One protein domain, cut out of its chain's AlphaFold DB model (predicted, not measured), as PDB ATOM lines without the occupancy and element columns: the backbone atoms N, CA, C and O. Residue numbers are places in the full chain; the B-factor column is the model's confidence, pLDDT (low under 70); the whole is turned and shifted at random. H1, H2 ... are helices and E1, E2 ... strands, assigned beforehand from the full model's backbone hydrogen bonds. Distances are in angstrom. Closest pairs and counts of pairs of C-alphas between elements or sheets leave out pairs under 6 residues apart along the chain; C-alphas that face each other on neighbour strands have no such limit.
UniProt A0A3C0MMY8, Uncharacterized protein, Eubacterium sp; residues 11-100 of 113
ATOM      1  N   ILE A  11      -3.655  37.018 221.641       93.06
ATOM      2  CA  ILE A  11      -2.580  37.717 220.926       93.06
ATOM      3  C   ILE A  11      -3.012  37.999 219.485       93.06
ATOM      4  O   ILE A  11      -3.303  37.081 218.721       93.06
ATOM      5  N   ILE A  12      -2.986  39.274 219.095       94.62
ATOM      6  CA  ILE A  12      -3.323  39.740 217.748       94.62
ATOM      7  C   ILE A  12      -2.077  40.335 217.093       94.62
ATOM      8  O   ILE A  12      -1.497  41.300 217.593       94.62
ATOM      9  N   MET A  13      -1.690  39.792 215.939       93.62
ATOM     10  CA  MET A  13      -0.635  40.370 215.104       93.62
ATOM     11  C   MET A  13      -1.217  41.496 214.244       93.62
ATOM     12  O   MET A  13      -2.036  41.262 213.358       93.62
ATOM     13  N   ASN A  14      -0.795  42.731 214.495       93.31
ATOM     14  CA  ASN A  14      -1.174  43.882 213.689       93.31
ATOM     15  C   ASN A  14      -0.240  44.018 212.479       93.31
ATOM     16  O   ASN A  14       0.932  44.377 212.609       93.31
ATOM     17  N   HIS A  15      -0.792  43.785 211.290       93.38
ATOM     18  CA  HIS A  15      -0.065  43.802 210.020       93.38
ATOM     19  C   HIS A  15       0.112  45.201 209.404       93.38
ATOM     20  O   HIS A  15       0.614  45.307 208.286       93.38
ATOM     21  N   PHE A  16      -0.258  46.280 210.104       92.06
ATOM     22  CA  PHE A  16      -0.166  47.661 209.600       92.06
ATOM     23  C   PHE A  16       1.223  48.038 209.041       92.06
ATOM     24  O   PHE A  16       1.320  48.763 208.054       92.06
ATOM     25  N   ASN A  17       2.297  47.514 209.639       92.62
ATOM     26  CA  ASN A  17       3.684  47.751 209.225       92.62
ATOM     27  C   ASN A  17       4.322  46.537 208.515       92.62
ATOM     28  O   ASN A  17       5.531  46.529 208.296       92.62
ATOM     29  N   ALA A  18       3.546  45.524 208.109       89.69
ATOM     30  CA  ALA A  18       4.081  44.256 207.595       89.69
ATOM     31  C   ALA A  18       4.922  44.391 206.309       89.69
ATOM     32  O   ALA A  18       5.729  43.510 206.010       89.69
ATOM     33  N   THR A  19       4.750  45.479 205.553       91.81
ATOM     34  CA  THR A  19       5.547  45.807 204.359       91.81
ATOM     35  C   THR A  19       6.738  46.716 204.654       91.81
ATOM     36  O   THR A  19       7.609  46.864 203.801       91.81
ATOM     37  N   LYS A  20       6.807  47.317 205.848       92.88
ATOM     38  CA  LYS A  20       7.915  48.189 206.239       92.88
ATOM     39  C   LYS A  20       9.131  47.355 206.615       92.88
ATOM     40  O   LYS A  20       9.006  46.280 207.213       92.88
ATOM     41  N   VAL A  21      10.298  47.880 206.274       91.06
ATOM     42  CA  VAL A  21      11.590  47.393 206.742       91.06
ATOM     43  C   VAL A  21      12.143  48.461 207.673       91.06
ATOM     44  O   VAL A  21      12.070  49.645 207.365       91.06
ATOM     45  N   TYR A  22      12.600  48.044 208.842       89.19
ATOM     46  CA  TYR A  22      13.239  48.907 209.812       89.19
ATOM     47  C   TYR A  22      14.505  49.509 209.203       89.19
ATOM     48  O   TYR A  22      15.322  48.802 208.618       89.19
ATOM     49  N   GLU A  23      14.652  50.814 209.377       88.44
ATOM     50  CA  GLU A  23      15.814  51.566 208.931       88.44
ATOM     51  C   GLU A  23      16.688  51.866 210.146       88.44
ATOM     52  O   GLU A  23      16.231  52.434 211.143       88.44
ATOM     53  N   LEU A  24      17.951  51.446 210.074       86.81
ATOM     54  CA  LEU A  24      18.951  51.824 211.064       86.81
ATOM     55  C   LEU A  24      19.124  53.346 211.063       86.81
ATOM     56  O   LEU A  24      19.276  53.926 209.991       86.81
ATOM     57  N   PRO A  25      19.181  53.989 212.242       87.88
ATOM     58  CA  PRO A  25      19.584  55.381 212.339       87.88
ATOM     59  C   PRO A  25      20.936  55.627 211.664       87.88
ATOM     60  O   PRO A  25      21.875  54.845 211.855       87.88
ATOM     61  N   ASP A  26      21.042  56.729 210.922       88.31
ATOM     62  CA  ASP A  26      22.214  57.054 210.104       88.31
ATOM     63  C   ASP A  26      23.516  57.031 210.910       88.31
ATOM     64  O   ASP A  26      24.527  56.510 210.438       88.31
ATOM     65  N   GLU A  27      23.508  57.524 212.154       86.56
ATOM     66  CA  GLU A  27      24.713  57.528 212.985       86.56
ATOM     67  C   GLU A  27      25.212  56.110 213.314       86.56
ATOM     68  O   GLU A  27      26.421  55.899 213.428       86.56
ATOM     69  N   ILE A  28      24.303  55.137 213.445       86.19
ATOM     70  CA  ILE A  28      24.650  53.728 213.675       86.19
ATOM     71  C   ILE A  28      25.085  53.084 212.357       86.19
ATOM     72  O   ILE A  28      26.107  52.400 212.322       86.19
ATOM     73  N   ALA A  29      24.352  53.333 211.268       87.50
ATOM     74  CA  ALA A  29      24.658  52.784 209.948       87.50
ATOM     75  C   ALA A  29      26.065  53.189 209.469       87.50
ATOM     76  O   ALA A  29      26.823  52.344 208.990       87.50
ATOM     77  N   GLN A  30      26.459  54.447 209.688       88.50
ATOM     78  CA  GLN A  30      27.801  54.959 209.369       88.50
ATOM     79  C   GLN A  30      28.923  54.278 210.166       88.50
ATOM     80  O   GLN A  30      30.071  54.276 209.733       88.50
ATOM     81  N   ARG A  31      28.602  53.696 211.326       85.62
ATOM     82  CA  ARG A  31      29.549  53.016 212.224       85.62
ATOM     83  C   ARG A  31      29.415  51.495 212.164       85.62
ATOM     84  O   ARG A  31      30.021  50.795 212.974       85.62
ATOM     85  N   SER A  32      28.634  50.976 211.217       81.50
ATOM     86  CA  SER A  32      28.321  49.551 211.092       81.50
ATOM     87  C   SER A  32      29.573  48.676 211.044       81.50
ATOM     88  O   SER A  32      29.661  47.718 211.805       81.50
ATOM     89  N   ASP A  33      30.585  49.048 210.258       81.56
ATOM     90  CA  ASP A  33      31.858  48.320 210.180       81.56
ATOM     91  C   ASP A  33      32.580  48.224 211.532       81.56
ATOM     92  O   ASP A  33      33.131  47.175 211.872       81.56
ATOM     93  N   TRP A  34      32.580  49.303 212.320       81.94
ATOM     94  CA  TRP A  34      33.183  49.330 213.656       81.94
ATOM     95  C   TRP A  34      32.423  48.420 214.624       81.94
ATOM     96  O   TRP A  34      33.018  47.571 215.291       81.94
ATOM     97  N   LEU A  35      31.095  48.546 214.649       78.06
ATOM     98  CA  LEU A  35      30.232  47.756 215.526       78.06
ATOM     99  C   LEU A  35      30.263  46.264 215.158       78.06
ATOM    100  O   LEU A  35      30.300  45.413 216.042       78.06
ATOM    101  N   LEU A  36      30.322  45.933 213.866       78.38
ATOM    102  CA  LEU A  36      30.451  44.559 213.379       78.38
ATOM    103  C   LEU A  36      31.820  43.958 213.714       78.38
ATOM    104  O   LEU A  36      31.887  42.805 214.142       78.38
ATOM    105  N   LYS A  37      32.912  44.730 213.602       76.25
ATOM    106  CA  LYS A  37      34.252  44.294 214.040       76.25
ATOM    107  C   LYS A  37      34.304  43.985 215.529       76.25
ATOM    108  O   LYS A  37      35.029  43.087 215.932       76.25
ATOM    109  N   ALA A  38      33.521  44.671 216.352       72.00
ATOM    110  CA  ALA A  38      33.434  44.373 217.779       72.00
ATOM    111  C   ALA A  38      32.735  43.022 218.078       72.00
ATOM    112  O   ALA A  38      32.718  42.548 219.219       72.00
ATOM    113  N   HIS A  39      32.183  42.382 217.043       72.25
ATOM    114  CA  HIS A  39      31.434  41.134 217.083       72.25
ATOM    115  C   HIS A  39      31.990  40.086 216.101       72.25
ATOM    116  O   HIS A  39      31.209  39.371 215.485       72.25
ATOM    117  N   VAL A  40      33.323  39.964 215.973       61.66
ATOM    118  CA  VAL A  40      34.029  39.068 215.015       61.66
ATOM    119  C   VAL A  40      33.467  37.632 214.945       61.66
ATOM    120  O   VAL A  40      33.482  37.028 213.874       61.66
ATOM    121  N   ASP A  41      32.910  37.106 216.044       61.22
ATOM    122  CA  ASP A  41      32.341  35.749 216.126       61.22
ATOM    123  C   ASP A  41      30.818  35.660 215.874       61.22
ATOM    124  O   ASP A  41      30.244  34.566 215.857       61.22
ATOM    125  N   ALA A  42      30.124  36.786 215.674       59.94
ATOM    126  CA  ALA A  42      28.703  36.808 215.334       59.94
ATOM    127  C   ALA A  42      28.516  36.413 213.855       59.94
ATOM    128  O   ALA A  42      28.747  37.189 212.936       59.94
ATOM    129  N   LEU A  43      28.142  35.148 213.656       58.19
ATOM    130  CA  LEU A  43      27.961  34.412 212.397       58.19
ATOM    131  C   LEU A  43      27.541  35.218 211.139       58.19
ATOM    132  O   LEU A  43      26.652  36.066 211.140       58.19
ATOM    133  N   LYS A  44      28.148  34.804 210.017       62.25
ATOM    134  CA  LYS A  44      28.264  35.423 208.678       62.25
ATOM    135  C   LYS A  44      26.973  35.626 207.851       62.25
ATOM    136  O   LYS A  44      27.087  35.858 206.649       62.25
ATOM    137  N   TYR A  45      25.767  35.508 208.414       72.25
ATOM    138  CA  TYR A  45      24.529  35.533 207.617       72.25
ATOM    139  C   TYR A  45      23.516  36.572 208.102       72.25
ATOM    140  O   TYR A  45      23.008  36.489 209.219       72.25
ATOM    141  N   ASN A  46      23.188  37.527 207.227       81.88
ATOM    142  CA  ASN A  46      22.159  38.523 207.494       81.88
ATOM    143  C   ASN A  46      20.763  37.969 207.169       81.88
ATOM    144  O   ASN A  46      20.247  38.158 206.067       81.88
ATOM    145  N   SER A  47      20.159  37.235 208.104       86.12
ATOM    146  CA  SER A  47      18.802  36.716 207.923       86.12
ATOM    147  C   SER A  47      17.743  37.799 208.125       86.12
ATOM    148  O   SER A  47      17.905  38.730 208.918       86.12
ATOM    149  N   ARG A  48      16.612  37.649 207.427       89.50
ATOM    150  CA  ARG A  48      15.405  38.437 207.689       89.50
ATOM    151  C   ARG A  48      14.805  38.026 209.032       89.50
ATOM    152  O   ARG A  48      14.733  36.842 209.356       89.50
ATOM    153  N   THR A  49      14.339  39.010 209.780       89.75
ATOM    154  CA  THR A  49      13.673  38.859 211.071       89.75
ATOM    155  C   THR A  49      12.531  39.871 211.184       89.75
ATOM    156  O   THR A  49      12.245  40.621 210.247       89.75
ATOM    157  N   VAL A  50      11.848  39.877 212.324       90.19
ATOM    158  CA  VAL A  50      10.794  40.834 212.650       90.19
ATOM    159  C   VAL A  50      11.178  41.653 213.875       90.19
ATOM    160  O   VAL A  50      11.810  41.161 214.808       90.19
ATOM    161  N   ARG A  51      10.777  42.916 213.851       90.00
ATOM    162  CA  ARG A  51      10.897  43.885 214.932       90.00
ATOM    163  C   ARG A  51       9.529  44.100 215.553       90.00
ATOM    164  O   ARG A  51       8.587  44.384 214.822       90.00
ATOM    165  N   LEU A  52       9.428  44.048 216.878       91.12
ATOM    166  CA  LEU A  52       8.243  44.543 217.575       91.12
ATOM    167  C   LEU A  52       8.324  46.074 217.661       91.12
ATOM    168  O   LEU A  52       9.202  46.608 218.336       91.12
ATOM    169  N   ASP A  53       7.426  46.765 216.961       90.19
ATOM    170  CA  ASP A  53       7.353  48.228 216.941       90.19
ATOM    171  C   ASP A  53       6.535  48.765 218.118       90.19
ATOM    172  O   ASP A  53       6.870  49.801 218.680       90.19
ATOM    173  N   ASP A  54       5.444  48.088 218.480       91.56
ATOM    174  CA  ASP A  54       4.559  48.535 219.556       91.56
ATOM    175  C   ASP A  54       3.738  47.379 220.139       91.56
ATOM    176  O   ASP A  54       3.470  46.378 219.464       91.56
ATOM    177  N   LEU A  55       3.299  47.542 221.386       92.06
ATOM    178  CA  LEU A  55       2.447  46.599 222.103       92.06
ATOM    179  C   LEU A  55       1.340  47.365 222.824       92.06
ATOM    180  O   LEU A  55       1.609  48.208 223.679       92.06
ATOM    181  N   LYS A  56       0.082  47.031 222.522       92.62
ATOM    182  CA  LYS A  56      -1.090  47.632 223.173       92.62
ATOM    183  C   LYS A  56      -2.026  46.561 223.706       92.62
ATOM    184  O   LYS A  56      -2.294  45.574 223.028       92.62
ATOM    185  N   LYS A  57      -2.551  46.770 224.912       91.69
ATOM    186  CA  LYS A  57      -3.532  45.880 225.541       91.69
ATOM    187  C   LYS A  57      -4.928  46.497 225.475       91.69
ATOM    188  O   LYS A  57      -5.103  47.650 225.863       91.69
ATOM    189  N   TYR A  58      -5.912  45.709 225.055       90.81
ATOM    190  CA  TYR A  58      -7.330  46.067 225.003       90.81
ATOM    191  C   TYR A  58      -8.153  44.953 225.659       90.81
ATOM    192  O   TYR A  58      -8.434  43.929 225.044       90.81
ATOM    193  N   GLY A  59      -8.518  45.118 226.933       89.81
ATOM    194  CA  GLY A  59      -9.203  44.057 227.682       89.81
ATOM    195  C   GLY A  59      -8.345  42.787 227.776       89.81
ATOM    196  O   GLY A  59      -7.233  42.849 228.308       89.81
ATOM    197  N   ASN A  60      -8.852  41.665 227.253       91.56
ATOM    198  CA  ASN A  60      -8.120  40.393 227.165       91.56
ATOM    199  C   ASN A  60      -7.197  40.289 225.932       91.56
ATOM    200  O   ASN A  60      -6.418  39.349 225.815       91.56
ATOM    201  N   GLN A  61      -7.249  41.255 225.013       92.94
ATOM    202  CA  GLN A  61      -6.455  41.221 223.788       92.94
ATOM    203  C   GLN A  61      -5.133  41.966 223.953       92.94
ATOM    204  O   GLN A  61      -5.079  43.062 224.522       92.94
ATOM    205  N   VAL A  62      -4.064  41.397 223.403       94.19
ATOM    206  CA  VAL A  62      -2.753  42.035 223.270       94.19
ATOM    207  C   VAL A  62      -2.427  42.147 221.789       94.19
ATOM    208  O   VAL A  62      -2.231  41.151 221.101       94.19
ATOM    209  N   MET A  63      -2.359  43.378 221.301       95.06
ATOM    210  CA  MET A  63      -2.051  43.690 219.916       95.06
ATOM    211  C   MET A  63      -0.563  44.006 219.763       95.06
ATOM    212  O   MET A  63      -0.056  44.948 220.378       95.06
ATOM    213  N   LEU A  64       0.118  43.235 218.917       94.94
ATOM    214  CA  LEU A  64       1.539  43.366 218.603       94.94
ATOM    215  C   LEU A  64       1.694  43.981 217.213       94.94
ATOM    216  O   LEU A  64       1.289  43.381 216.222       94.94
ATOM    217  N   THR A  65       2.278  45.173 217.125       94.06
ATOM    218  CA  THR A  65       2.598  45.807 215.835       94.06
ATOM    219  C   THR A  65       4.047  45.523 215.494       94.06
ATOM    220  O   THR A  65       4.916  45.708 216.344       94.06
ATOM    221  N   TYR A  66       4.317  45.072 214.269       93.69
ATOM    222  CA  TYR A  66       5.652  44.639 213.869       93.69
ATOM    223  C   TYR A  66       6.059  45.157 212.488       93.69
ATOM    224  O   TYR A  66       5.217  45.364 211.613       93.69
ATOM    225  N   SER A  67       7.366  45.277 212.285       93.06
ATOM    226  CA  SER A  67       8.004  45.568 211.000       93.06
ATOM    227  C   SER A  67       9.039  44.491 210.665       93.06
ATOM    228  O   SER A  67       9.406  43.669 211.508       93.06
ATOM    229  N   ASN A  68       9.499  44.443 209.417       93.50
ATOM    230  CA  ASN A  68      10.620  43.577 209.049       93.50
ATOM    231  C   ASN A  68      11.930  44.215 209.493       93.50
ATOM    232  O   ASN A  68      12.074  45.426 209.438       93.50
ATOM    233  N   ALA A  69      12.906  43.406 209.864       91.44
ATOM    234  CA  ALA A  69      14.271  43.847 210.115       91.44
ATOM    235  C   ALA A  69      15.234  42.756 209.643       91.44
ATOM    236  O   ALA A  69      14.819  41.698 209.156       91.44
ATOM    237  N   THR A  70      16.524  42.986 209.812       89.81
ATOM    238  CA  THR A  70      17.562  41.990 209.578       89.81
ATOM    239  C   THR A  70      18.324  41.679 210.863       89.81
ATOM    240  O   THR A  70      18.302  42.449 211.827       89.81
ATOM    241  N   TYR A  71      18.973  40.517 210.916       85.38
ATOM    242  CA  TYR A  71      19.807  40.135 212.055       85.38
ATOM    243  C   TYR A  71      20.874  41.196 212.358       85.38
ATOM    244  O   TYR A  71      21.117  41.507 213.523       85.38
ATOM    245  N   TRP A  72      21.469  41.795 211.324       85.75
ATOM    246  CA  TRP A  72      22.456  42.858 211.484       85.75
ATOM    247  C   TRP A  72      21.868  44.127 212.103       85.75
ATOM    248  O   TRP A  72      22.503  44.700 212.988       85.75
ATOM    249  N   ASP A  73      20.642  44.513 211.739       86.88
ATOM    250  CA  ASP A  73      19.957  45.648 212.374       86.88
ATOM    251  C   ASP A  73      19.789  45.420 213.881       86.88
ATOM    252  O   ASP A  73      20.028  46.317 214.693       86.88
ATOM    253  N   LEU A  74      19.421  44.194 214.277       83.81
ATOM    254  CA  LEU A  74      19.303  43.814 215.687       83.81
ATOM    255  C   LEU A  74      20.660  43.770 216.387       83.81
ATOM    256  O   LEU A  74      20.764  44.153 217.551       83.81
ATOM    257  N   LEU A  75      21.701  43.301 215.703       84.25
ATOM    258  CA  LEU A  75      23.050  43.229 216.251       84.25
ATOM    259  C   LEU A  75      23.584  44.639 216.552       84.25
ATOM    260  O   LEU A  75      23.999  44.912 217.676       84.25
ATOM    261  N   MET A  76      23.484  45.556 215.592       82.75
ATOM    262  CA  MET A  76      23.988  46.929 215.717       82.75
ATOM    263  C   MET A  76      23.184  47.807 216.683       82.75
ATOM    264  O   MET A  76      23.682  48.833 217.138       82.75
ATOM    265  N   THR A  77      21.955  47.415 217.025       80.44
ATOM    266  CA  THR A  77      21.113  48.160 217.970       80.44
ATOM    267  C   THR A  77      21.071  47.505 219.347       80.44
ATOM    268  O   THR A  77      21.504  48.118 220.315       80.44
ATOM    269  N   ASN A  78      20.609  46.255 219.455       77.31
ATOM    270  CA  ASN A  78      20.442  45.557 220.734       77.31
ATOM    271  C   ASN A  78      21.775  45.106 221.327       77.31
ATOM    272  O   ASN A  78      22.015  45.252 222.524       77.31
ATOM    273  N   ARG A  79      22.618  44.470 220.504       75.75
ATOM    274  CA  ARG A  79      23.837  43.801 220.984       75.75
ATOM    275  C   ARG A  79      25.000  44.773 221.131       75.75
ATOM    276  O   ARG A  79      25.800  44.597 222.051       75.75
ATOM    277  N   ALA A  80      25.034  45.781 220.265       77.56
ATOM    278  CA  ALA A  80      26.008  46.859 220.254       77.56
ATOM    279  C   ALA A  80      25.557  48.110 221.042       77.56
ATOM    280  O   ALA A  80      26.209  49.151 220.977       77.56
ATOM    281  N   MET A  81      24.455  48.029 221.802       80.62
ATOM    282  CA  MET A  81      23.887  49.175 222.529       80.62
ATOM    283  C   MET A  81      24.889  49.841 223.488       80.62
ATOM    284  O   MET A  81      24.898  51.061 223.641       80.62
ATOM    285  N   ASP A  82      25.742  49.025 224.107       82.31
ATOM    286  CA  ASP A  82      26.713  49.446 225.122       82.31
ATOM    287  C   ASP A  82      28.149  49.519 224.598       82.31
ATOM    288  O   ASP A  82      29.079  49.723 225.379       82.31
ATOM    289  N   TYR A  83      28.336  49.339 223.288       79.56
ATOM    290  CA  TYR A  83      29.644  49.462 222.664       79.56
ATOM    291  C   TYR A  83      29.984  50.930 222.463       79.56
ATOM    292  O   TYR A  83      29.156  51.725 222.011       79.56
ATOM    293  N   GLU A  84      31.221  51.263 222.806       84.31
ATOM    294  CA  GLU A  84      31.764  52.595 222.598       84.31
ATOM    295  C   GLU A  84      32.007  52.819 221.104       84.31
ATOM    296  O   GLU A  84      32.594  51.997 220.390       84.31
ATOM    297  N   TRP A  85      31.494  53.946 220.632       84.81
ATOM    298  CA  TRP A  85      31.806  54.512 219.335       84.81
ATOM    299  C   TRP A  85      33.241  55.048 219.356       84.81
ATOM    300  O   TRP A  85      33.863  55.177 220.410       84.81
ATOM    301  N   GLU A  86      33.764  55.408 218.185       80.19
ATOM    302  CA  GLU A  86      35.121  55.959 218.036       80.19
ATOM    303  C   GLU A  86      35.372  57.217 218.891       80.19
ATOM    304  O   GLU A  86      36.511  57.509 219.242       80.19
ATOM    305  N   ASP A  87      34.314  57.950 219.251       81.94
ATOM    306  CA  ASP A  87      34.358  59.150 220.092       81.94
ATOM    307  C   ASP A  87      34.097  58.877 221.588       81.94
ATOM    308  O   ASP A  87      33.967  59.815 222.376       81.94
ATOM    309  N   GLY A  88      34.011  57.604 221.988       82.88
ATOM    310  CA  GLY A  88      33.803  57.163 223.369       82.88
ATOM    311  C   GLY A  88      32.348  57.187 223.849       82.88
ATOM    312  O   GLY A  88      32.073  56.732 224.960       82.88
ATOM    313  N   ARG A  89      31.395  57.678 223.046       86.06
ATOM    314  CA  ARG A  89      29.960  57.613 223.385       86.06
ATOM    315  C   ARG A  89      29.405  56.220 223.121       86.06
ATOM    316  O   ARG A  89      29.873  55.530 222.222       86.06
ATOM    317  N   LYS A  90      28.363  55.809 223.845       85.50
ATOM    318  CA  LYS A  90      27.643  54.559 223.554       85.50
ATOM    319  C   LYS A  90      26.361  54.840 222.789       85.50
ATOM    320  O   LYS A  90      25.742  55.890 222.956       85.50
ATOM    321  N   THR A  91      25.898  53.857 222.020       83.00
ATOM    322  CA  THR A  91      24.581  53.914 221.362       83.00
ATOM    323  C   THR A  91      23.475  54.232 222.378       83.00
ATOM    324  O   THR A  91      22.592  55.042 222.100       83.00
ATOM    325  N   ARG A  92      23.555  53.664 223.591       84.81
ATOM    326  CA  ARG A  92      22.637  53.967 224.696       84.81
ATOM    327  C   ARG A  92      22.621  55.448 225.073       84.81
ATOM    328  O   ARG A  92      21.544  56.005 225.225       84.81
ATOM    329  N   ASP A  93      23.781  56.084 225.189       84.62
ATOM    330  CA  ASP A  93      23.877  57.483 225.629       84.62
ATOM    331  C   ASP A  93      23.269  58.444 224.600       84.62
ATOM    332  O   ASP A  93      22.772  59.511 224.951       84.62
ATOM    333  N   VAL A  94      23.300  58.061 223.322       84.56
ATOM    334  CA  VAL A  94      22.774  58.868 222.215       84.56
ATOM    335  C   VAL A  94      21.262  58.704 222.061       84.56
ATOM    336  O   VAL A  94      20.559  59.692 221.857       84.56
ATOM    337  N   TYR A  95      20.753  57.472 222.145       82.50
ATOM    338  CA  TYR A  95      19.353  57.167 221.822       82.50
ATOM    339  C   TYR A  95      18.445  56.983 223.034       82.50
ATOM    340  O   TYR A  95      17.232  57.127 222.913       82.50
ATOM    341  N   GLU A  96      19.014  56.678 224.195       80.62
ATOM    342  CA  GLU A  96      18.303  56.475 225.454       80.62
ATOM    343  C   GLU A  96      19.029  57.189 226.615       80.62
ATOM    344  O   GLU A  96      19.334  56.553 227.633       80.62
ATOM    345  N   PRO A  97      19.332  58.504 226.494       76.56
ATOM    346  CA  PRO A  97      19.857  59.266 227.615       76.56
ATOM    347  C   PRO A  97      18.769  59.292 228.692       76.56
ATOM    348  O   PRO A  97      17.682  59.822 228.473       76.56
ATOM    349  N   GLY A  98      19.037  58.643 229.827       74.44
ATOM    350  CA  GLY A  98      18.066  58.458 230.907       74.44
ATOM    351  C   GLY A  98      17.479  59.770 231.465       74.44
ATOM    352  O   GLY A  98      17.811  60.866 231.016       74.44
ATOM    353  N   PRO A  99      16.610  59.705 232.489       76.31
ATOM    354  CA  PRO A  99      16.385  58.576 233.398       76.31
ATOM    355  C   PRO A  99      15.256  57.628 232.968       76.31
ATOM    356  O   PRO A  99      15.023  56.619 233.632       76.31
ATOM    357  N   TYR A 100      14.550  57.946 231.881       75.81
ATOM    358  CA  TYR A 100      13.413  57.169 231.401       75.81
ATOM    359  C   TYR A 100      13.723  56.471 230.085       75.81
ATOM    360  O   TYR A 100      14.476  56.957 229.252       75.81
TER     361      TYR A 100
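This is residues 11 to 100 of the 113 residues of an uncharacterized protein of Eubacterium sp (UniProt A0A3C0MMY8). A long, strongly twisted hairpin of two strands, E2 and E3, makes one end of the domain, with the short strand E1 beside E3 near the hairpin's turn, and a loose group of four short helices makes the other end. H3 follows E3 with no residue between them, but turns off in another direction, and it lies in the middle of that group, with H1, H2 and H4 around it. The printed part has 90 residues, with three named strands and four named helices in the order E1 H1 H2 E2 E3 H3 H4. The mixed sheet has the order E1 E3 E2, and the class is mixed, helices and strands. The whole is loose, with a radius of gyration of the C-alphas of 15.4 A and spans of 46 by 35 by 21 A.

The inner strand of the sheet is E3, residues 61 to 70, and it forms a hairpin with the edge strand E2, residues 48 to 58. They are antiparallel, at 160 degrees, with N 49 and O 69 within hydrogen-bond range at 2.8 A and N 63 and O 56 at 2.8 A. E2 bends by 51 degrees at residue 54. The other edge strand, E1, residues 11 to 14, is parallel to E3, at 50 degrees, with N 12 and O 62 at 2.8 A. H3, residues 71 to 79, only grazes the sheet with its residues 71 to 74; the C-alphas of Thr 49 and Tyr 71, the closest of E2 and H3, are 6.3 A apart. H2, residues 32 to 37, only just touches H3, with 3 pairs of C-alphas within 8 A, the closest those of Leu 35 and Met 76 at 6.3 A, and the two are about perpendicular at 77 degrees. H1, residues 26 to 29, is close to H3 but not clearly touching, the closest C-alphas being those of Ile 28 and Met 76 at 7.1 A. H4, residues 91 to 95, is also close to H3 but not clearly touching, with the C-alphas of Thr 77 and Thr 91 closest at 7.5 A. H4 and E3 are apart. In H2, H3 and H4 every O i to N i+4 pair is within hydrogen-bond range, while H1 is too short for such a pair.

E2 measures 29.6 A from first to last C-alpha, E3 27.9 A and H3 10.5 A. E1 begins at C-alpha 11, (-2.580, 37.717, 220.926). E3 ends at C-alpha 70, (17.562, 41.990, 209.578), and H4 ends at C-alpha 95, (19.353, 57.167, 221.822).

The two C-alphas farthest apart, those of Asn 60 and Asp 87, are 47.0 A apart. The printed part has no cut. The links E1 to H1 and H3 to H4 are long, with 11 residues each. The mean pLDDT of the printed part is 84.7, and residues 40 to 44, between H2 and E2, are under 70.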